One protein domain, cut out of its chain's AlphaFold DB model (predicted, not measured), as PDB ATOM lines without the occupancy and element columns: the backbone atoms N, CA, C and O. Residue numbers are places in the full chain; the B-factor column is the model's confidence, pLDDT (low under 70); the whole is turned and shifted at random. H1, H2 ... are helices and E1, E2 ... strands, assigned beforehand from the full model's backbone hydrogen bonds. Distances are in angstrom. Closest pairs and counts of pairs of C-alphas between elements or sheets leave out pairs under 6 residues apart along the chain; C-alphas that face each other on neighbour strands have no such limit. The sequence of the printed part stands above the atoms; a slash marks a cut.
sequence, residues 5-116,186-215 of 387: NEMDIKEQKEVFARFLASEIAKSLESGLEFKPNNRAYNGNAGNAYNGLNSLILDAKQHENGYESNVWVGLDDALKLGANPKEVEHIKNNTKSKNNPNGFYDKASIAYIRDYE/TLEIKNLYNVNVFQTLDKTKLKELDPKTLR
ATOM      1  N   ASN A   5     150.014 162.954 175.505       81.06
ATOM      2  CA  ASN A   5     150.865 162.633 176.653       81.06
ATOM      3  C   ASN A   5     152.271 163.255 176.584       81.06
ATOM      4  O   ASN A   5     152.991 163.215 177.573       81.06
ATOM      5  N   GLU A   6     152.663 163.801 175.433       82.50
ATOM      6  CA  GLU A   6     153.928 164.520 175.225       82.50
ATOM      7  C   GLU A   6     153.742 166.045 175.305       82.50
ATOM      8  O   GLU A   6     154.723 166.790 175.272       82.50
ATOM      9  N   MET A   7     152.490 166.511 175.353       82.38
ATOM     10  CA  MET A   7     152.147 167.922 175.492       82.38
ATOM     11  C   MET A   7     152.192 168.346 176.956       82.38
ATOM     12  O   MET A   7     151.687 167.634 177.826       82.38
ATOM     13  N   ASP A   8     152.717 169.540 177.217       76.81
ATOM     14  CA  ASP A   8     152.542 170.167 178.524       76.81
ATOM     15  C   ASP A   8     151.078 170.611 178.738       76.81
ATOM     16  O   ASP A   8     150.251 170.640 177.817       76.81
ATOM     17  N   ILE A   9     150.723 170.977 179.972       70.88
ATOM     18  CA  ILE A   9     149.346 171.370 180.311       70.88
ATOM     19  C   ILE A   9     148.856 172.581 179.502       70.88
ATOM     20  O   ILE A   9     147.654 172.744 179.278       70.88
ATOM     21  N   LYS A  10     149.760 173.468 179.080       66.88
ATOM     22  CA  LYS A  10     149.418 174.669 178.323       66.88
ATOM     23  C   LYS A  10     149.085 174.295 176.881       66.88
ATOM     24  O   LYS A  10     148.039 174.710 176.386       66.88
ATOM     25  N   GLU A  11     149.914 173.469 176.253       71.69
ATOM     26  CA  GLU A  11     149.672 172.892 174.930       71.69
ATOM     27  C   GLU A  11     148.341 172.123 174.910       71.69
ATOM     28  O   GLU A  11     147.504 172.358 174.035       71.69
ATOM     29  N   GLN A  12     148.078 171.289 175.924       73.75
ATOM     30  CA  GLN A  12     146.809 170.560 176.055       73.75
ATOM     31  C   GLN A  12     145.599 171.501 176.158       73.75
ATOM     32  O   GLN A  12     144.591 171.291 175.477       73.75
ATOM     33  N   LYS A  13     145.687 172.562 176.976       68.25
ATOM     34  CA  LYS A  13     144.627 173.579 177.110       68.25
ATOM     35  C   LYS A  13     144.337 174.269 175.782       68.25
ATOM     36  O   LYS A  13     143.171 174.449 175.442       68.25
ATOM     37  N   GLU A  14     145.372 174.659 175.042       68.50
ATOM     38  CA  GLU A  14     145.218 175.339 173.754       68.50
ATOM     39  C   GLU A  14     144.578 174.425 172.703       68.50
ATOM     40  O   GLU A  14     143.629 174.834 172.032       68.50
ATOM     41  N   VAL A  15     145.040 173.176 172.593       73.62
ATOM     42  CA  VAL A  15     144.465 172.186 171.668       73.62
ATOM     43  C   VAL A  15     143.007 171.897 172.016       73.62
ATOM     44  O   VAL A  15     142.153 171.890 171.129       73.62
ATOM     45  N   PHE A  16     142.693 171.707 173.299       76.06
ATOM     46  CA  PHE A  16     141.327 171.427 173.731       76.06
ATOM     47  C   PHE A  16     140.396 172.627 173.525       76.06
ATOM     48  O   PHE A  16     139.275 172.455 173.053       76.06
ATOM     49  N   ALA A  17     140.861 173.847 173.806       70.12
ATOM     50  CA  ALA A  17     140.085 175.057 173.553       70.12
ATOM     51  C   ALA A  17     139.755 175.228 172.062       70.12
ATOM     52  O   ALA A  17     138.616 175.552 171.739       70.12
ATOM     53  N   ARG A  18     140.706 174.950 171.156       70.31
ATOM     54  CA  ARG A  18     140.455 174.953 169.700       70.31
ATOM     55  C   ARG A  18     139.472 173.867 169.275       70.31
ATOM     56  O   ARG A  18     138.615 174.113 168.435       70.31
ATOM     57  N   PHE A  19     139.560 172.679 169.870       82.81
ATOM     58  CA  PHE A  19     138.577 171.625 169.629       82.81
ATOM     59  C   PHE A  19     137.162 172.077 170.026       82.81
ATOM     60  O   PHE A  19     136.247 171.976 169.212       82.81
ATOM     61  N   LEU A  20     136.985 172.631 171.233       79.50
ATOM     62  CA  LEU A  20     135.686 173.156 171.669       79.50
ATOM     63  C   LEU A  20     135.196 174.288 170.764       79.50
ATOM     64  O   LEU A  20     134.026 174.298 170.396       79.50
ATOM     65  N   ALA A  21     136.089 175.210 170.394       71.94
ATOM     66  CA  ALA A  21     135.806 176.310 169.477       71.94
ATOM     67  C   ALA A  21     135.206 175.817 168.160       71.94
ATOM     68  O   ALA A  21     134.127 176.257 167.781       71.94
ATOM     69  N   SER A  22     135.880 174.863 167.515       77.12
ATOM     70  CA  SER A  22     135.453 174.295 166.239       77.12
ATOM     71  C   SER A  22     134.085 173.617 166.333       77.12
ATOM     72  O   SER A  22     133.246 173.809 165.462       77.12
ATOM     73  N   GLU A  23     133.826 172.850 167.394       83.50
ATOM     74  CA  GLU A  23     132.530 172.183 167.575       83.50
ATOM     75  C   GLU A  23     131.395 173.187 167.830       83.50
ATOM     76  O   GLU A  23     130.318 173.074 167.245       83.50
ATOM     77  N   ILE A  24     131.647 174.204 168.657       81.31
ATOM     78  CA  ILE A  24     130.677 175.268 168.938       81.31
ATOM     79  C   ILE A  24     130.376 176.078 167.671       81.31
ATOM     80  O   ILE A  24     129.212 176.350 167.385       81.31
ATOM     81  N   ALA A  25     131.401 176.426 166.894       74.62
ATOM     82  CA  ALA A  25     131.252 177.183 165.658       74.62
ATOM     83  C   ALA A  25     130.428 176.437 164.604       74.62
ATOM     84  O   ALA A  25     129.498 177.009 164.048       74.62
ATOM     85  N   LYS A  26     130.674 175.135 164.404       81.50
ATOM     86  CA  LYS A  26     129.840 174.305 163.515       81.50
ATOM     87  C   LYS A  26     128.377 174.296 163.949       81.50
ATOM     88  O   LYS A  26     127.476 174.372 163.120       81.50
ATOM     89  N   SER A  27     128.133 174.197 165.255       82.69
ATOM     90  CA  SER A  27     126.771 174.245 165.782       82.69
ATOM     91  C   SER A  27     126.112 175.605 165.539       82.69
ATOM     92  O   SER A  27     124.949 175.652 165.144       82.69
ATOM     93  N   LEU A  28     126.847 176.705 165.712       78.62
ATOM     94  CA  LEU A  28     126.389 178.059 165.389       78.62
ATOM     95  C   LEU A  28     126.034 178.208 163.905       78.62
ATOM     96  O   LEU A  28     124.945 178.678 163.588       78.62
ATOM     97  N   GLU A  29     126.894 177.728 163.004       76.12
ATOM     98  CA  GLU A  29     126.634 177.689 161.556       76.12
ATOM     99  C   GLU A  29     125.382 176.861 161.215       76.12
ATOM    100  O   GLU A  29     124.653 177.183 160.278       76.12
ATOM    101  N   SER A  30     125.087 175.823 162.005       82.38
ATOM    102  CA  SER A  30     123.876 175.002 161.862       82.38
ATOM    103  C   SER A  30     122.601 175.620 162.459       82.38
ATOM    104  O   SER A  30     121.549 174.985 162.415       82.38
ATOM    105  N   GLY A  31     122.672 176.840 163.007       80.94
ATOM    106  CA  GLY A  31     121.520 177.558 163.558       80.94
ATOM    107  C   GLY A  31     121.339 177.445 165.073       80.94
ATOM    108  O   GLY A  31     120.255 177.751 165.569       80.94
ATOM    109  N   LEU A  32     122.369 177.029 165.822       83.25
ATOM    110  CA  LEU A  32     122.316 177.050 167.285       83.25
ATOM    111  C   LEU A  32     122.058 178.473 167.792       83.25
ATOM    112  O   LEU A  32     122.884 179.370 167.636       83.25
ATOM    113  N   GLU A  33     120.956 178.637 168.516       78.25
ATOM    114  CA  GLU A  33     120.703 179.809 169.345       78.25
ATOM    115  C   GLU A  33     120.924 179.467 170.813       78.25
ATOM    116  O   GLU A  33     120.277 178.586 171.391       78.25
ATOM    117  N   PHE A  34     121.825 180.202 171.448       74.94
ATOM    118  CA  PHE A  34     122.093 179.996 172.854       74.94
ATOM    119  C   PHE A  34     121.043 180.663 173.738       74.94
ATOM    120  O   PHE A  34     120.643 181.810 173.533       74.94
ATOM    121  N   LYS A  35     120.618 179.936 174.770       69.50
ATOM    122  CA  LYS A  35     119.514 180.340 175.641       69.50
ATOM    123  C   LYS A  35     120.056 180.816 176.992       69.50
ATOM    124  O   LYS A  35     120.551 179.986 177.755       69.50
ATOM    125  N   PRO A  36     119.900 182.101 177.361       60.03
ATOM    126  CA  PRO A  36     120.448 182.628 178.616       60.03
ATOM    127  C   PRO A  36     119.844 181.965 179.866       60.03
ATOM    128  O   PRO A  36     120.523 181.829 180.880       60.03
ATOM    129  N   ASN A  37     118.596 181.491 179.779       65.94
ATOM    130  CA  ASN A  37     117.844 180.930 180.907       65.94
ATOM    131  C   ASN A  37     117.779 179.391 180.924       65.94
ATOM    132  O   ASN A  37     117.084 178.830 181.765       65.94
ATOM    133  N   ASN A  38     118.468 178.697 180.011       75.50
ATOM    134  CA  ASN A  38     118.403 177.233 179.898       75.50
ATOM    135  C   ASN A  38     119.790 176.596 180.010       75.50
ATOM    136  O   ASN A  38     120.258 175.915 179.105       75.50
ATOM    137  N   ARG A  39     120.462 176.836 181.137       84.94
ATOM    138  CA  ARG A  39     121.859 176.452 181.353       84.94
ATOM    139  C   ARG A  39     122.059 174.938 181.395       84.94
ATOM    140  O   ARG A  39     121.449 174.285 182.233       84.94
ATOM    141  N   ALA A  40     122.989 174.400 180.605       91.69
ATOM    142  CA  ALA A  40     123.421 173.014 180.760       91.69
ATOM    143  C   ALA A  40     123.957 172.727 182.175       91.69
ATOM    144  O   ALA A  40     124.816 173.452 182.690       91.69
ATOM    145  N   TYR A  41     123.491 171.651 182.809       94.31
ATOM    146  CA  TYR A  41     123.860 171.340 184.194       94.31
ATOM    147  C   TYR A  41     123.997 169.841 184.470       94.31
ATOM    148  O   TYR A  41     123.545 168.991 183.703       94.31
ATOM    149  N   ASN A  42     124.679 169.509 185.569       95.94
ATOM    150  CA  ASN A  42     124.909 168.127 185.969       95.94
ATOM    151  C   ASN A  42     123.686 167.551 186.694       95.94
ATOM    152  O   ASN A  42     123.388 167.976 187.808       95.94
ATOM    153  N   GLY A  43     123.040 166.528 186.135       94.94
ATOM    154  CA  GLY A  43     121.818 165.947 186.716       94.94
ATOM    155  C   GLY A  43     121.990 165.260 188.077       94.94
ATOM    156  O   GLY A  43     121.032 165.142 188.834       94.94
ATOM    157  N   ASN A  44     123.203 164.825 188.426       94.81
ATOM    158  CA  ASN A  44     123.496 164.175 189.709       94.81
ATOM    159  C   ASN A  44     123.829 165.190 190.824       94.81
ATOM    160  O   ASN A  44     123.572 164.956 192.009       94.81
ATOM    161  N   ALA A  45     124.415 166.334 190.464       92.44
ATOM    162  CA  ALA A  45     124.849 167.356 191.415       92.44
ATOM    163  C   ALA A  45     123.913 168.573 191.492       92.44
ATOM    164  O   ALA A  45     123.819 169.163 192.561       92.44
ATOM    165  N   GLY A  46     123.218 168.916 190.405       92.50
ATOM    166  CA  GLY A  46     122.482 170.175 190.238       92.50
ATOM    167  C   GLY A  46     123.365 171.348 189.794       92.50
ATOM    168  O   GLY A  46     122.868 172.433 189.519       92.50
ATOM    169  N   ASN A  47     124.683 171.152 189.691       91.56
ATOM    170  CA  ASN A  47     125.622 172.232 189.391       91.56
ATOM    171  C   ASN A  47     125.588 172.617 187.907       91.56
ATOM    172  O   ASN A  47     125.755 171.756 187.038       91.56
ATOM    173  N   ALA A  48     125.468 173.913 187.630       89.69
ATOM    174  CA  ALA A  48     125.625 174.488 186.302       89.69
ATOM    175  C   ALA A  48     127.037 174.263 185.741       89.69
ATOM    176  O   ALA A  48     128.047 174.472 186.424       89.69
ATOM    177  N   TYR A  49     127.111 173.914 184.458       87.75
ATOM    178  CA  TYR A  49     128.343 174.058 183.690       87.75
ATOM    179  C   TYR A  49     128.542 175.526 183.303       87.75
ATOM    180  O   TYR A  49     127.597 176.302 183.261       87.75
ATOM    181  N   ASN A  50     129.785 175.943 183.064       78.94
ATOM    182  CA  ASN A  50     130.120 177.353 182.842       78.94
ATOM    183  C   ASN A  50     131.187 177.506 181.749       78.94
ATOM    184  O   ASN A  50     131.946 176.571 181.481       78.94
ATOM    185  N   GLY A  51     131.257 178.692 181.136       75.06
ATOM    186  CA  GLY A  51     132.223 179.003 180.075       75.06
ATOM    187  C   GLY A  51     132.104 178.057 178.878       75.06
ATOM    188  O   GLY A  51     131.010 177.597 178.557       75.06
ATOM    189  N   LEU A  52     133.241 177.714 178.259       77.44
ATOM    190  CA  LEU A  52     133.293 176.810 177.101       77.44
ATOM    191  C   LEU A  52     132.642 175.441 177.369       77.44
ATOM    192  O   LEU A  52     132.055 174.866 176.458       77.44
ATOM    193  N   ASN A  53     132.682 174.949 178.613       84.69
ATOM    194  CA  ASN A  53     132.032 173.688 178.975       84.69
ATOM    195  C   ASN A  53     130.502 173.777 178.886       84.69
ATOM    196  O   ASN A  53     129.879 172.794 178.519       84.69
ATOM    197  N   SER A  54     129.886 174.922 179.205       85.31
ATOM    198  CA  SER A  54     128.441 175.102 178.974       85.31
ATOM    199  C   SER A  54     128.142 175.155 177.480       85.31
ATOM    200  O   SER A  54     127.203 174.517 177.027       85.31
ATOM    201  N   LEU A  55     128.963 175.881 176.718       84.19
ATOM    202  CA  LEU A  55     128.716 176.121 175.297       84.19
ATOM    203  C   LEU A  55     128.785 174.846 174.463       84.19
ATOM    204  O   LEU A  55     127.934 174.634 173.607       84.19
ATOM    205  N   ILE A  56     129.754 173.967 174.732       88.69
ATOM    206  CA  ILE A  56     129.827 172.678 174.034       88.69
ATOM    207  C   ILE A  56     128.637 171.771 174.368       88.69
ATOM    208  O   ILE A  56     128.220 170.973 173.534       88.69
ATOM    209  N   LEU A  57     128.073 171.881 175.572       93.25
ATOM    210  CA  LEU A  57     126.891 171.110 175.950       93.25
ATOM    211  C   LEU A  57     125.647 171.630 175.227       93.25
ATOM    212  O   LEU A  57     124.879 170.821 174.721       93.25
ATOM    213  N   ASP A  58     125.486 172.947 175.109       89.56
ATOM    214  CA  ASP A  58     124.397 173.554 174.332       89.56
ATOM    215  C   ASP A  58     124.529 173.204 172.834       89.56
ATOM    216  O   ASP A  58     123.552 172.822 172.192       89.56
ATOM    217  N   ALA A  59     125.756 173.222 172.298       89.62
ATOM    218  CA  ALA A  59     126.068 172.765 170.943       89.62
ATOM    219  C   ALA A  59     125.659 171.302 170.722       89.62
ATOM    220  O   ALA A  59     124.871 170.996 169.831       89.62
ATOM    221  N   LYS A  60     126.092 170.388 171.600       94.31
ATOM    222  CA  LYS A  60     125.729 168.966 171.495       94.31
ATOM    223  C   LYS A  60     124.246 168.704 171.745       94.31
ATOM    224  O   LYS A  60     123.712 167.749 171.184       94.31
ATOM    225  N   GLN A  61     123.581 169.532 172.552       94.06
ATOM    226  CA  GLN A  61     122.128 169.500 172.714       94.06
ATOM    227  C   GLN A  61     121.438 169.791 171.378       94.06
ATOM    228  O   GLN A  61     120.570 169.022 170.966       94.06
ATOM    229  N   HIS A  62     121.848 170.869 170.709       92.12
ATOM    230  CA  HIS A  62     121.297 171.297 169.427       92.12
ATOM    231  C   HIS A  62     121.562 170.284 168.311       92.12
ATOM    232  O   HIS A  62     120.616 169.853 167.659       92.12
ATOM    233  N   GLU A  63     122.811 169.836 168.151       92.62
ATOM    234  CA  GLU A  63     123.203 168.850 167.128       92.62
ATOM    235  C   GLU A  63     122.355 167.570 167.168       92.62
ATOM    236  O   GLU A  63     122.087 166.969 166.133       92.62
ATOM    237  N   ASN A  64     121.932 167.154 168.362       93.56
ATOM    238  CA  ASN A  64     121.181 165.918 168.573       93.56
ATOM    239  C   ASN A  64     119.672 166.137 168.769       93.56
ATOM    240  O   ASN A  64     118.941 165.169 168.976       93.56
ATOM    241  N   GLY A  65     119.197 167.385 168.765       93.12
ATOM    242  CA  GLY A  65     117.794 167.702 169.040       93.12
ATOM    243  C   GLY A  65     117.321 167.267 170.433       93.12
ATOM    244  O   GLY A  65     116.157 166.904 170.602       93.12
ATOM    245  N   TYR A  66     118.202 167.265 171.439       94.06
ATOM    246  CA  TYR A  66     117.822 166.871 172.798       94.06
ATOM    247  C   TYR A  66     116.949 167.943 173.466       94.06
ATOM    248  O   TYR A  66     117.329 169.109 173.573       94.06
ATOM    249  N   GLU A  67     115.801 167.539 174.009       90.06
ATOM    250  CA  GLU A  67     114.902 168.445 174.739       90.06
ATOM    251  C   GLU A  67     115.492 168.896 176.083       90.06
ATOM    252  O   GLU A  67     115.303 170.037 176.506       90.06
ATOM    253  N   SER A  68     116.227 168.008 176.757       92.69
ATOM    254  CA  SER A  68     116.812 168.276 178.068       92.69
ATOM    255  C   SER A  68     118.165 168.977 177.961       92.69
ATOM    256  O   SER A  68     118.987 168.643 177.115       92.69
ATOM    257  N   ASN A  69     118.443 169.886 178.891       93.06
ATOM    258  CA  ASN A  69     119.766 170.474 179.126       93.06
ATOM    259  C   ASN A  69     120.527 169.770 180.270       93.06
ATOM    260  O   ASN A  69     121.476 170.325 180.831       93.06
ATOM    261  N   VAL A  70     120.110 168.556 180.643       96.38
ATOM    262  CA  VAL A  70     120.706 167.793 181.743       96.38
ATOM    263  C   VAL A  70     121.739 166.810 181.216       96.38
ATOM    264  O   VAL A  70     121.459 165.988 180.344       96.38
ATOM    265  N   TRP A  71     122.933 166.861 181.799       97.81
ATOM    266  CA  TRP A  71     124.081 166.068 181.374       97.81
ATOM    267  C   TRP A  71     124.675 165.276 182.534       97.81
ATOM    268  O   TRP A  71     124.748 165.753 183.668       97.81
ATOM    269  N   VAL A  72     125.121 164.052 182.260       97.81
ATOM    270  CA  VAL A  72     125.708 163.153 183.261       97.81
ATOM    271  C   VAL A  72     126.878 162.363 182.674       97.81
ATOM    272  O   VAL A  72     126.920 162.069 181.480       97.81
ATOM    273  N   GLY A  73     127.859 162.022 183.513       97.31
ATOM    274  CA  GLY A  73     128.835 160.987 183.165       97.31
ATOM    275  C   GLY A  73     128.230 159.590 183.327       97.31
ATOM    276  O   GLY A  73     127.203 159.428 183.982       97.31
ATOM    277  N   LEU A  74     128.896 158.562 182.802       97.25
ATOM    278  CA  LEU A  74     128.422 157.175 182.931       97.25
ATOM    279  C   LEU A  74     128.324 156.720 184.400       97.25
ATOM    280  O   LEU A  74     127.329 156.120 184.791       97.25
ATOM    281  N   ASP A  75     129.295 157.089 185.240       95.69
ATOM    282  CA  ASP A  75     129.249 156.788 186.679       95.69
ATOM    283  C   ASP A  75     128.127 157.540 187.407       95.69
ATOM    284  O   ASP A  75     127.570 157.048 188.388       95.69
ATOM    285  N   ASP A  76     127.799 158.748 186.941       96.31
ATOM    286  CA  ASP A  76     126.679 159.524 187.470       96.31
ATOM    287  C   ASP A  76     125.351 158.855 187.074       96.31
ATOM    288  O   ASP A  76     124.472 158.709 187.919       96.31
ATOM    289  N   ALA A  77     125.233 158.351 185.841       97.19
ATOM    290  CA  ALA A  77     124.063 157.603 185.380       97.19
ATOM    291  C   ALA A  77     123.816 156.330 186.210       97.19
ATOM    292  O   ALA A  77     122.679 156.069 186.602       97.19
ATOM    293  N   LEU A  78     124.870 155.581 186.563       96.81
ATOM    294  CA  LEU A  78     124.760 154.412 187.452       96.81
ATOM    295  C   LEU A  78     124.213 154.789 188.836       96.81
ATOM    296  O   LEU A  78     123.329 154.114 189.364       96.81
ATOM    297  N   LYS A  79     124.690 155.893 189.426       94.88
ATOM    298  CA  LYS A  79     124.171 156.405 190.713       94.88
ATOM    299  C   LYS A  79     122.710 156.844 190.608       94.88
ATOM    300  O   LYS A  79     121.949 156.690 191.562       94.88
ATOM    301  N   LEU A  80     122.320 157.342 189.438       96.19
ATOM    302  CA  LEU A  80     120.950 157.708 189.083       96.19
ATOM    303  C   LEU A  80     120.102 156.502 188.644       96.19
ATOM    304  O   LEU A  80     119.011 156.680 188.121       96.19
ATOM    305  N   GLY A  81     120.559 155.268 188.876       95.69
ATOM    306  CA  GLY A  81     119.756 154.060 188.676       95.69
ATOM    307  C   GLY A  81     119.736 153.505 187.253       95.69
ATOM    308  O   GLY A  81     118.977 152.572 187.010       95.69
ATOM    309  N   ALA A  82     120.564 154.018 186.337       97.25
ATOM    310  CA  ALA A  82     120.696 153.423 185.011       97.25
ATOM    311  C   ALA A  82     121.228 151.980 185.098       97.25
ATOM    312  O   ALA A  82     122.096 151.651 185.911       97.25
ATOM    313  N   ASN A  83     120.722 151.118 184.223       97.81
ATOM    314  CA  ASN A  83     121.115 149.725 184.114       97.81
ATOM    315  C   ASN A  83     122.599 149.621 183.706       97.81
ATOM    316  O   ASN A  83     122.978 150.152 182.658       97.81
ATOM    317  N   PRO A  84     123.442 148.883 184.453       97.81
ATOM    318  CA  PRO A  84     124.854 148.719 184.115       97.81
ATOM    319  C   PRO A  84     125.115 148.205 182.695       97.81
ATOM    320  O   PRO A  84     126.062 148.656 182.057       97.81
ATOM    321  N   LYS A  85     124.256 147.316 182.170       97.88
ATOM    322  CA  LYS A  85     124.384 146.799 180.797       97.88
ATOM    323  C   LYS A  85     124.097 147.870 179.745       97.88
ATOM    324  O   LYS A  85     124.747 147.887 178.707       97.88
ATOM    325  N   GLU A  86     123.140 148.760 180.012       97.94
ATOM    326  CA  GLU A  86     122.864 149.908 179.142       97.94
ATOM    327  C   GLU A  86     124.050 150.875 179.151       97.94
ATOM    328  O   GLU A  86     124.529 151.272 178.095       97.94
ATOM    329  N   VAL A  87     124.576 151.201 180.334       97.75
ATOM    330  CA  VAL A  87     125.731 152.099 180.481       97.75
ATOM    331  C   VAL A  87     126.970 151.543 179.770       97.75
ATOM    332  O   VAL A  87     127.674 152.283 179.079       97.75
ATOM    333  N   GLU A  88     127.228 150.241 179.890       97.31
ATOM    334  CA  GLU A  88     128.305 149.565 179.163       97.31
ATOM    335  C   GLU A  88     128.073 149.586 177.647       97.31
ATOM    336  O   GLU A  88     128.991 149.873 176.878       97.31
ATOM    337  N   HIS A  89     126.835 149.354 177.207       96.56
ATOM    338  CA  HIS A  89     126.470 149.435 175.800       96.56
ATOM    339  C   HIS A  89     126.669 150.851 175.233       96.56
ATOM    340  O   HIS A  89     127.267 150.987 174.165       96.56
ATOM    341  N   ILE A  90     126.257 151.898 175.958       97.19
ATOM    342  CA  ILE A  90     126.502 153.300 175.586       97.19
ATOM    343  C   ILE A  90     128.002 153.550 175.459       97.19
ATOM    344  O   ILE A  90     128.458 154.035 174.425       97.19
ATOM    345  N   LYS A  91     128.791 153.151 176.465       95.81
ATOM    346  CA  LYS A  91     130.253 153.306 176.462       95.81
ATOM    347  C   LYS A  91     130.898 152.682 175.224       95.81
ATOM    348  O   LYS A  91     131.716 153.327 174.572       95.81
ATOM    349  N   ASN A  92     130.521 151.448 174.896       94.88
ATOM    350  CA  ASN A  92     131.106 150.696 173.787       94.88
ATOM    351  C   ASN A  92     130.663 151.225 172.415       94.88
ATOM    352  O   ASN A  92     131.402 151.084 171.445       94.88
ATOM    353  N   ASN A  93     129.503 151.882 172.336       96.12
ATOM    354  CA  ASN A  93     128.936 152.425 171.098       96.12
ATOM    355  C   ASN A  93     128.991 153.960 171.020       96.12
ATOM    356  O   ASN A  93     128.316 154.572 170.194       96.12
ATOM    357  N   THR A  94     129.801 154.590 171.869       96.12
ATOM    358  CA  THR A  94     130.035 156.034 171.828       96.12
ATOM    359  C   THR A  94     130.944 156.397 170.664       96.12
ATOM    360  O   THR A  94     132.032 155.828 170.508       96.12
ATOM    361  N   LYS A  95     130.535 157.400 169.889       92.88
ATOM    362  CA  LYS A  95     131.314 157.924 168.774       92.88
ATOM    363  C   LYS A  95     132.638 158.503 169.268       92.88
ATOM    364  O   LYS A  95     132.707 159.311 170.200       92.88
ATOM    365  N   SER A  96     133.734 158.057 168.667       88.38
ATOM    366  CA  SER A  96     135.077 158.538 168.990       88.38
ATOM    367  C   SER A  96     136.040 158.287 167.837       88.38
ATOM    368  O   SER A  96     135.723 157.549 166.912       88.38
ATOM    369  N   LYS A  97     137.260 158.831 167.916       83.12
ATOM    370  CA  LYS A  97     138.318 158.530 166.935       83.12
ATOM    371  C   LYS A  97     138.580 157.022 166.794       83.12
ATOM    372  O   LYS A  97     138.857 156.551 165.698       83.12
ATOM    373  N   ASN A  98     138.454 156.280 167.894       83.19
ATOM    374  CA  ASN A  98     138.674 154.833 167.934       83.19
ATOM    375  C   ASN A  98     137.389 154.026 167.666       83.19
ATOM    376  O   ASN A  98     137.456 152.813 167.519       83.19
ATOM    377  N   ASN A  99     136.231 154.689 167.610       88.94
ATOM    378  CA  ASN A  99     134.949 154.096 167.248       88.94
ATOM    379  C   ASN A  99     134.139 155.086 166.384       88.94
ATOM    380  O   ASN A  99     133.200 155.715 166.881       88.94
ATOM    381  N   PRO A 100     134.527 155.290 165.111       87.94
ATOM    382  CA  PRO A 100     133.883 156.275 164.240       87.94
ATOM    383  C   PRO A 100     132.435 155.904 163.887       87.94
ATOM    384  O   PRO A 100     131.636 156.794 163.610       87.94
ATOM    385  N   ASN A 101     132.103 154.609 163.951       90.06
ATOM    386  CA  ASN A 101     130.767 154.066 163.697       90.06
ATOM    387  C   ASN A 101     129.899 153.995 164.965       90.06
ATOM    388  O   ASN A 101     128.803 153.438 164.927       90.06
ATOM    389  N   GLY A 102     130.387 154.520 166.095       91.25
ATOM    390  CA  GLY A 102     129.566 154.692 167.288       91.25
ATOM    391  C   GLY A 102     128.390 155.623 166.994       91.25
ATOM    392  O   GLY A 102     128.530 156.589 166.244       91.25
ATOM    393  N   PHE A 103     127.238 155.323 167.581       92.25
ATOM    394  CA  PHE A 103     125.993 156.050 167.339       92.25
ATOM    395  C   PHE A 103     125.545 156.902 168.530       92.25
ATOM    396  O   PHE A 103     124.661 157.735 168.369       92.25
ATOM    397  N   TYR A 104     126.150 156.731 169.711       94.56
ATOM    398  CA  TYR A 104     125.933 157.660 170.818       94.56
ATOM    399  C   TYR A 104     126.903 158.830 170.717       94.56
ATOM    400  O   TYR A 104     128.124 158.648 170.800       94.56
ATOM    401  N   ASP A 105     126.356 160.033 170.587       93.56
ATOM    402  CA  ASP A 105     127.126 161.260 170.716       93.56
ATOM    403  C   ASP A 105     127.385 161.612 172.183       93.56
ATOM    404  O   ASP A 105     126.681 161.206 173.112       93.56
ATOM    405  N   LYS A 106     128.452 162.383 172.384       94.94
ATOM    406  CA  LYS A 106     128.897 162.860 173.691       94.94
ATOM    407  C   LYS A 106     129.393 164.292 173.598       94.94
ATOM    408  O   LYS A 106     129.874 164.733 172.555       94.94
ATOM    409  N   ALA A 107     129.374 164.975 174.732       95.00
ATOM    410  CA  ALA A 107     130.100 166.217 174.923       95.00
ATOM    411  C   ALA A 107     131.375 165.946 175.726       95.00
ATOM    412  O   ALA A 107     131.328 165.338 176.797       95.00
ATOM    413  N   SER A 108     132.518 166.403 175.222       93.31
ATOM    414  CA  SER A 108     133.778 166.377 175.968       93.31
ATOM    415  C   SER A 108     133.960 167.725 176.653       93.31
ATOM    416  O   SER A 108     134.053 168.742 175.975       93.31
ATOM    417  N   ILE A 109     134.040 167.733 177.979       89.44
ATOM    418  CA  ILE A 109     134.376 168.922 178.774       89.44
ATOM    419  C   ILE A 109     135.742 168.738 179.426       89.44
ATOM    420  O   ILE A 109     136.176 167.600 179.610       89.44
ATOM    421  N   ALA A 110     136.399 169.829 179.823       83.56
ATOM    422  CA  ALA A 110     137.648 169.738 180.575       83.56
ATOM    423  C   ALA A 110     137.646 170.566 181.856       83.56
ATOM    424  O   ALA A 110     136.990 171.606 181.956       83.56
ATOM    425  N   TYR A 111     138.415 170.103 182.833       81.88
ATOM    426  CA  TYR A 111     138.709 170.822 184.065       81.88
ATOM    427  C   TYR A 111     140.156 170.580 184.481       81.88
ATOM    428  O   TYR A 111     140.809 169.640 184.026       81.88
ATOM    429  N   ILE A 112     140.662 171.464 185.336       77.88
ATOM    430  CA  ILE A 112     141.969 171.285 185.956       77.88
ATOM    431  C   ILE A 112     141.778 170.487 187.227       77.88
ATOM    432  O   ILE A 112     140.979 170.867 188.082       77.88
ATOM    433  N   ARG A 113     142.499 169.375 187.319       80.44
ATOM    434  CA  ARG A 113     142.632 168.600 188.539       80.44
ATOM    435  C   ARG A 113     143.989 168.911 189.145       80.44
ATOM    436  O   ARG A 113     145.019 168.524 188.606       80.44
ATOM    437  N   ASP A 114     143.956 169.631 190.249       78.69
ATOM    438  CA  ASP A 114     145.095 170.041 191.072       78.69
ATOM    439  C   ASP A 114     145.116 169.317 192.427       78.69
ATOM    440  O   ASP A 114     146.013 169.523 193.236       78.69
ATOM    441  N   TYR A 115     144.154 168.425 192.670       84.56
ATOM    442  CA  TYR A 115     144.163 167.534 193.821       84.56
ATOM    443  C   TYR A 115     143.569 166.166 193.506       84.56
ATOM    444  O   TYR A 115     142.841 165.956 192.532       84.56
ATOM    445  N   GLU A 116     143.819 165.221 194.399       88.62
ATOM    446  CA  GLU A 116     143.090 163.972 194.453       88.62
ATOM    447  C   GLU A 116     142.639 163.618 195.859       88.62
ATOM    448  O   GLU A 116     143.266 163.976 196.850       88.62
ATOM    449  N   THR A 186     146.733 168.810 186.322       79.12
ATOM    450  CA  THR A 186     146.513 168.064 185.079       79.12
ATOM    451  C   THR A 186     145.211 168.503 184.423       79.12
ATOM    452  O   THR A 186     144.262 168.911 185.098       79.12
ATOM    453  N   LEU A 187     145.157 168.467 183.088       80.62
ATOM    454  CA  LEU A 187     143.918 168.694 182.351       80.62
ATOM    455  C   LEU A 187     143.156 167.370 182.240       80.62
ATOM    456  O   LEU A 187     143.571 166.468 181.514       80.62
ATOM    457  N   GLU A 188     142.023 167.262 182.929       85.00
ATOM    458  CA  GLU A 188     141.146 166.099 182.826       85.00
ATOM    459  C   GLU A 188     140.004 166.366 181.853       85.00
ATOM    460  O   GLU A 188     139.291 167.365 181.965       85.00
ATOM    461  N   ILE A 189     139.809 165.438 180.914       88.69
ATOM    462  CA  ILE A 189     138.676 165.441 179.990       88.69
ATOM    463  C   ILE A 189     137.618 164.477 180.517       88.69
ATOM    464  O   ILE A 189     137.872 163.282 180.679       88.69
ATOM    465  N   LYS A 190     136.399 164.978 180.717       91.94
ATOM    466  CA  LYS A 190     135.231 164.167 181.068       91.94
ATOM    467  C   LYS A 190     134.252 164.140 179.902       91.94
ATOM    468  O   LYS A 190     133.858 165.178 179.380       91.94
ATOM    469  N   ASN A 191     133.841 162.932 179.526       95.62
ATOM    470  CA  ASN A 191     132.762 162.725 178.566       95.62
ATOM    471  C   ASN A 191     131.424 162.760 179.307       95.62
ATOM    472  O   ASN A 191     131.250 162.067 180.314       95.62
ATOM    473  N   LEU A 192     130.491 163.546 178.789       97.56
ATOM    474  CA  LEU A 192     129.135 163.679 179.291       97.56
ATOM    475  C   LEU A 192     128.133 163.276 178.216       97.56
ATOM    476  O   LEU A 192     128.363 163.481 177.024       97.56
ATOM    477  N   TYR A 193     127.009 162.745 178.675       98.06
ATOM    478  CA  TYR A 193     125.890 162.314 177.854       98.06
ATOM    479  C   TYR A 193     124.640 163.027 178.340       98.06
ATOM    480  O   TYR A 193     124.459 163.229 179.547       98.06
ATOM    481  N   ASN A 194     123.794 163.420 177.398       97.56
ATOM    482  CA  ASN A 194     122.504 163.987 177.731       97.56
ATOM    483  C   ASN A 194     121.640 162.908 178.394       97.56
ATOM    484  O   ASN A 194     121.700 161.743 177.997       97.56
ATOM    485  N   VAL A 195     120.828 163.263 179.389       97.19
ATOM    486  CA  VAL A 195     119.959 162.278 180.061       97.19
ATOM    487  C   VAL A 195     118.980 161.597 179.102       97.19
ATOM    488  O   VAL A 195     118.585 160.465 179.364       97.19
ATOM    489  N   ASN A 196     118.634 162.235 177.975       96.06
ATOM    490  CA  ASN A 196     117.811 161.645 176.916       96.06
ATOM    491  C   ASN A 196     118.435 160.394 176.272       96.06
ATOM    492  O   ASN A 196     117.705 159.607 175.678       96.06
ATOM    493  N   VAL A 197     119.750 160.188 176.405       96.38
ATOM    494  CA  VAL A 197     120.448 158.992 175.904       96.38
ATOM    495  C   VAL A 197     120.085 157.736 176.707       96.38
ATOM    496  O   VAL A 197     120.136 156.631 176.172       96.38
ATOM    497  N   PHE A 198     119.718 157.885 177.981       96.88
ATOM    498  CA  PHE A 198     119.481 156.760 178.883       96.88
ATOM    499  C   PHE A 198     117.987 156.435 178.977       96.88
ATOM    500  O   PHE A 198     117.186 157.247 179.443       96.88
ATOM    501  N   GLN A 199     117.617 155.214 178.604       96.38
ATOM    502  CA  GLN A 199     116.256 154.692 178.692       96.38
ATOM    503  C   GLN A 199     115.901 154.270 180.118       96.38
ATOM    504  O   GLN A 199     114.757 154.433 180.537       96.38
ATOM    505  N   THR A 200     116.865 153.723 180.868       97.44
ATOM    506  CA  THR A 200     116.602 153.143 182.199       97.44
ATOM    507  C   THR A 200     116.943 154.064 183.369       97.44
ATOM    508  O   THR A 200     116.769 153.680 184.524       97.44
ATOM    509  N   LEU A 201     117.430 155.277 183.097       96.50
ATOM    510  CA  LEU A 201     117.793 156.239 184.134       96.50
ATOM    511  C   LEU A 201     116.561 156.677 184.937       96.50
ATOM    512  O   LEU A 201     115.539 157.077 184.376       96.50
ATOM    513  N   ASP A 202     116.674 156.650 186.265       95.94
ATOM    514  CA  ASP A 202     115.607 157.072 187.166       95.94
ATOM    515  C   ASP A 202     115.563 158.603 187.241       95.94
ATOM    516  O   ASP A 202     116.289 159.248 188.004       95.94
ATOM    517  N   LYS A 203     114.685 159.194 186.425       94.12
ATOM    518  CA  LYS A 203     114.532 160.651 186.320       94.12
ATOM    519  C   LYS A 203     114.087 161.304 187.633       94.12
ATOM    520  O   LYS A 203     114.338 162.491 187.809       94.12
ATOM    521  N   THR A 204     113.498 160.556 188.572       94.88
ATOM    522  CA  THR A 204     113.084 161.094 189.884       94.88
ATOM    523  C   THR A 204     114.271 161.416 190.795       94.88
ATOM    524  O   THR A 204     114.129 162.177 191.750       94.88
ATOM    525  N   LYS A 205     115.458 160.873 190.491       94.94
ATOM    526  CA  LYS A 205     116.706 161.139 191.221       94.94
ATOM    527  C   LYS A 205     117.505 162.309 190.657       94.94
ATOM    528  O   LYS A 205     118.526 162.674 191.246       94.94
ATOM    529  N   LEU A 206     117.080 162.873 189.525       96.12
ATOM    530  CA  LEU A 206     117.720 164.052 188.963       96.12
ATOM    531  C   LEU A 206     117.538 165.224 189.920       96.12
ATOM    532  O   LEU A 206     116.436 165.515 190.378       96.12
ATOM    533  N   LYS A 207     118.642 165.901 190.223       95.06
ATOM    534  CA  LYS A 207     118.596 167.163 190.949       95.06
ATOM    535  C   LYS A 207     118.217 168.275 189.992       95.06
ATOM    536  O   LYS A 207     118.604 168.254 188.826       95.06
ATOM    537  N   GLU A 208     117.493 169.258 190.500       93.12
ATOM    538  CA  GLU A 208     117.262 170.502 189.779       93.12
ATOM    539  C   GLU A 208     118.548 171.334 189.717       93.12
ATOM    540  O   GLU A 208     119.466 171.164 190.527       93.12
ATOM    541  N   LEU A 209     118.603 172.227 188.733       91.19
ATOM    542  CA  LEU A 209     119.653 173.227 188.610       91.19
ATOM    543  C   LEU A 209     119.693 174.093 189.877       91.19
ATOM    544  O   LEU A 209     118.715 174.761 190.195       91.19
ATOM    545  N   ASP A 210     120.835 174.119 190.564       89.56
ATOM    546  CA  ASP A 210     121.067 175.007 191.702       89.56
ATOM    547  C   ASP A 210     121.375 176.426 191.191       89.56
ATOM    548  O   ASP A 210     122.462 176.650 190.635       89.56
ATOM    549  N   PRO A 211     120.484 177.416 191.411       83.75
ATOM    550  CA  PRO A 211     120.695 178.779 190.937       83.75
ATOM    551  C   PRO A 211     121.950 179.432 191.522       83.75
ATOM    552  O   PRO A 211     122.504 180.336 190.907       83.75
ATOM    553  N   LYS A 212     122.454 178.966 192.674       83.50
ATOM    554  CA  LYS A 212     123.693 179.485 193.282       83.50
ATOM    555  C   LYS A 212     124.941 179.133 192.478       83.50
ATOM    556  O   LYS A 212     125.987 179.748 192.661       83.50
ATOM    557  N   THR A 213     124.843 178.128 191.612       81.19
ATOM    558  CA  THR A 213     125.940 177.696 190.740       81.19
ATOM    559  C   THR A 213     125.922 178.398 189.386       81.19
ATOM    560  O   THR A 213     126.901 178.303 188.638       81.19
ATOM    561  N   LEU A 214     124.833 179.118 189.079       75.12
ATOM    562  CA  LEU A 214     124.730 179.933 187.881       75.12
ATOM    563  C   LEU A 214     125.710 181.092 187.951       75.12
ATOM    564  O   LEU A 214     125.809 181.813 188.942       75.12
ATOM    565  N   ARG A 215     126.408 181.287 186.840       67.56
ATOM    566  CA  ARG A 215     127.201 182.480 186.589       67.56
ATOM    567  C   ARG A 215     126.549 183.250 185.460       67.56
ATOM    568  O   ARG A 215     125.978 182.654 184.539       67.56
TER     569      ARG A 215
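What this domain is: This is residues 5 to 116 and 186 to 215 of the 387 residues of a protein of Helicobacter pylori (UniProt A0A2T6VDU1). A small, twisted sheet of three strands has the long helix H1 and the shorter H2 side by side over it, and a helical hairpin, H3 and H4, at its E1 end, with H3 on the opposite face from H2. The printed part has 142 residues, in the order H1 H2 E1 H3 H4 E2 E3; the sheet runs E1 E3 E2 and is antiparallel. The class is mixed, helices and strands, with 70 residues in named elements, under half. The whole is compact and rounded, with a radius of gyration of the C-alphas of 15.1 A and spans of 40 by 37 by 34 A.

How they stand to each other: Start with H1, residues 9 to 29, which touches H2, residues 52 to 63, closest at the C-alphas of Ser 27 and Ala 59, 5.4 A apart. They run the same way at a shallow tilt of 34.8 degrees, only just short of steep. Next come E1, residues 70 to 72, then H3, residues 74 to 79, and H4, residues 84 to 92; H3 and H4 form a hairpin and touch, closest at the C-alphas of Leu 74 and Val 87, 6.2 A apart. Further on are E2, residues 107 to 116, which bends by 70 degrees at residue 113, and E3, residues 186 to 194, the inner strand. Look for N 109 and O 190, 2.9 A apart and within hydrogen-bond range, between the antiparallel neighbours E2 and E3; between the antiparallel neighbours E1 and E3, N 72 and O 193 are within hydrogen-bond range, also at 2.9 A. H1 is on the sheet at a height over the sheet of 10.5 A, and H2 at 8.3 A. H3, on the sheet at 8.8 A, lies on the opposite face from H2. H4 is not on it. E1, H3, H4 and E2 make a split strand-helix-strand unit, two strands running the same way with E3 between them, and its crossover is right-handed. Each O i to N i+4 pair is within hydrogen-bond range in H1, H3 and H4; in H2, 7 of 8 are.

Where its parts are: Find C-alpha 9 at (149.346, 171.370, 180.311); from there H1 runs 30.1 A. H2 measures 16.3 A, E1 7.0 A, H3 8.9 A, H4 12.2 A and E2 23.6 A. E3 runs 25.4 A to C-alpha 194 at (122.504, 163.987, 177.731).

The domain as a whole: The C-alphas farthest apart are those of Glu 6 and Thr 204, 43.5 A. Residues 117 to 185 are not printed; C-alphas 116 and 186 are 10.8 A apart across the cut. The links H1 to H2 and H4 to E2 are long. Confidence is under 70 at residues 10, 13 to 14, 35 to 37 and 215.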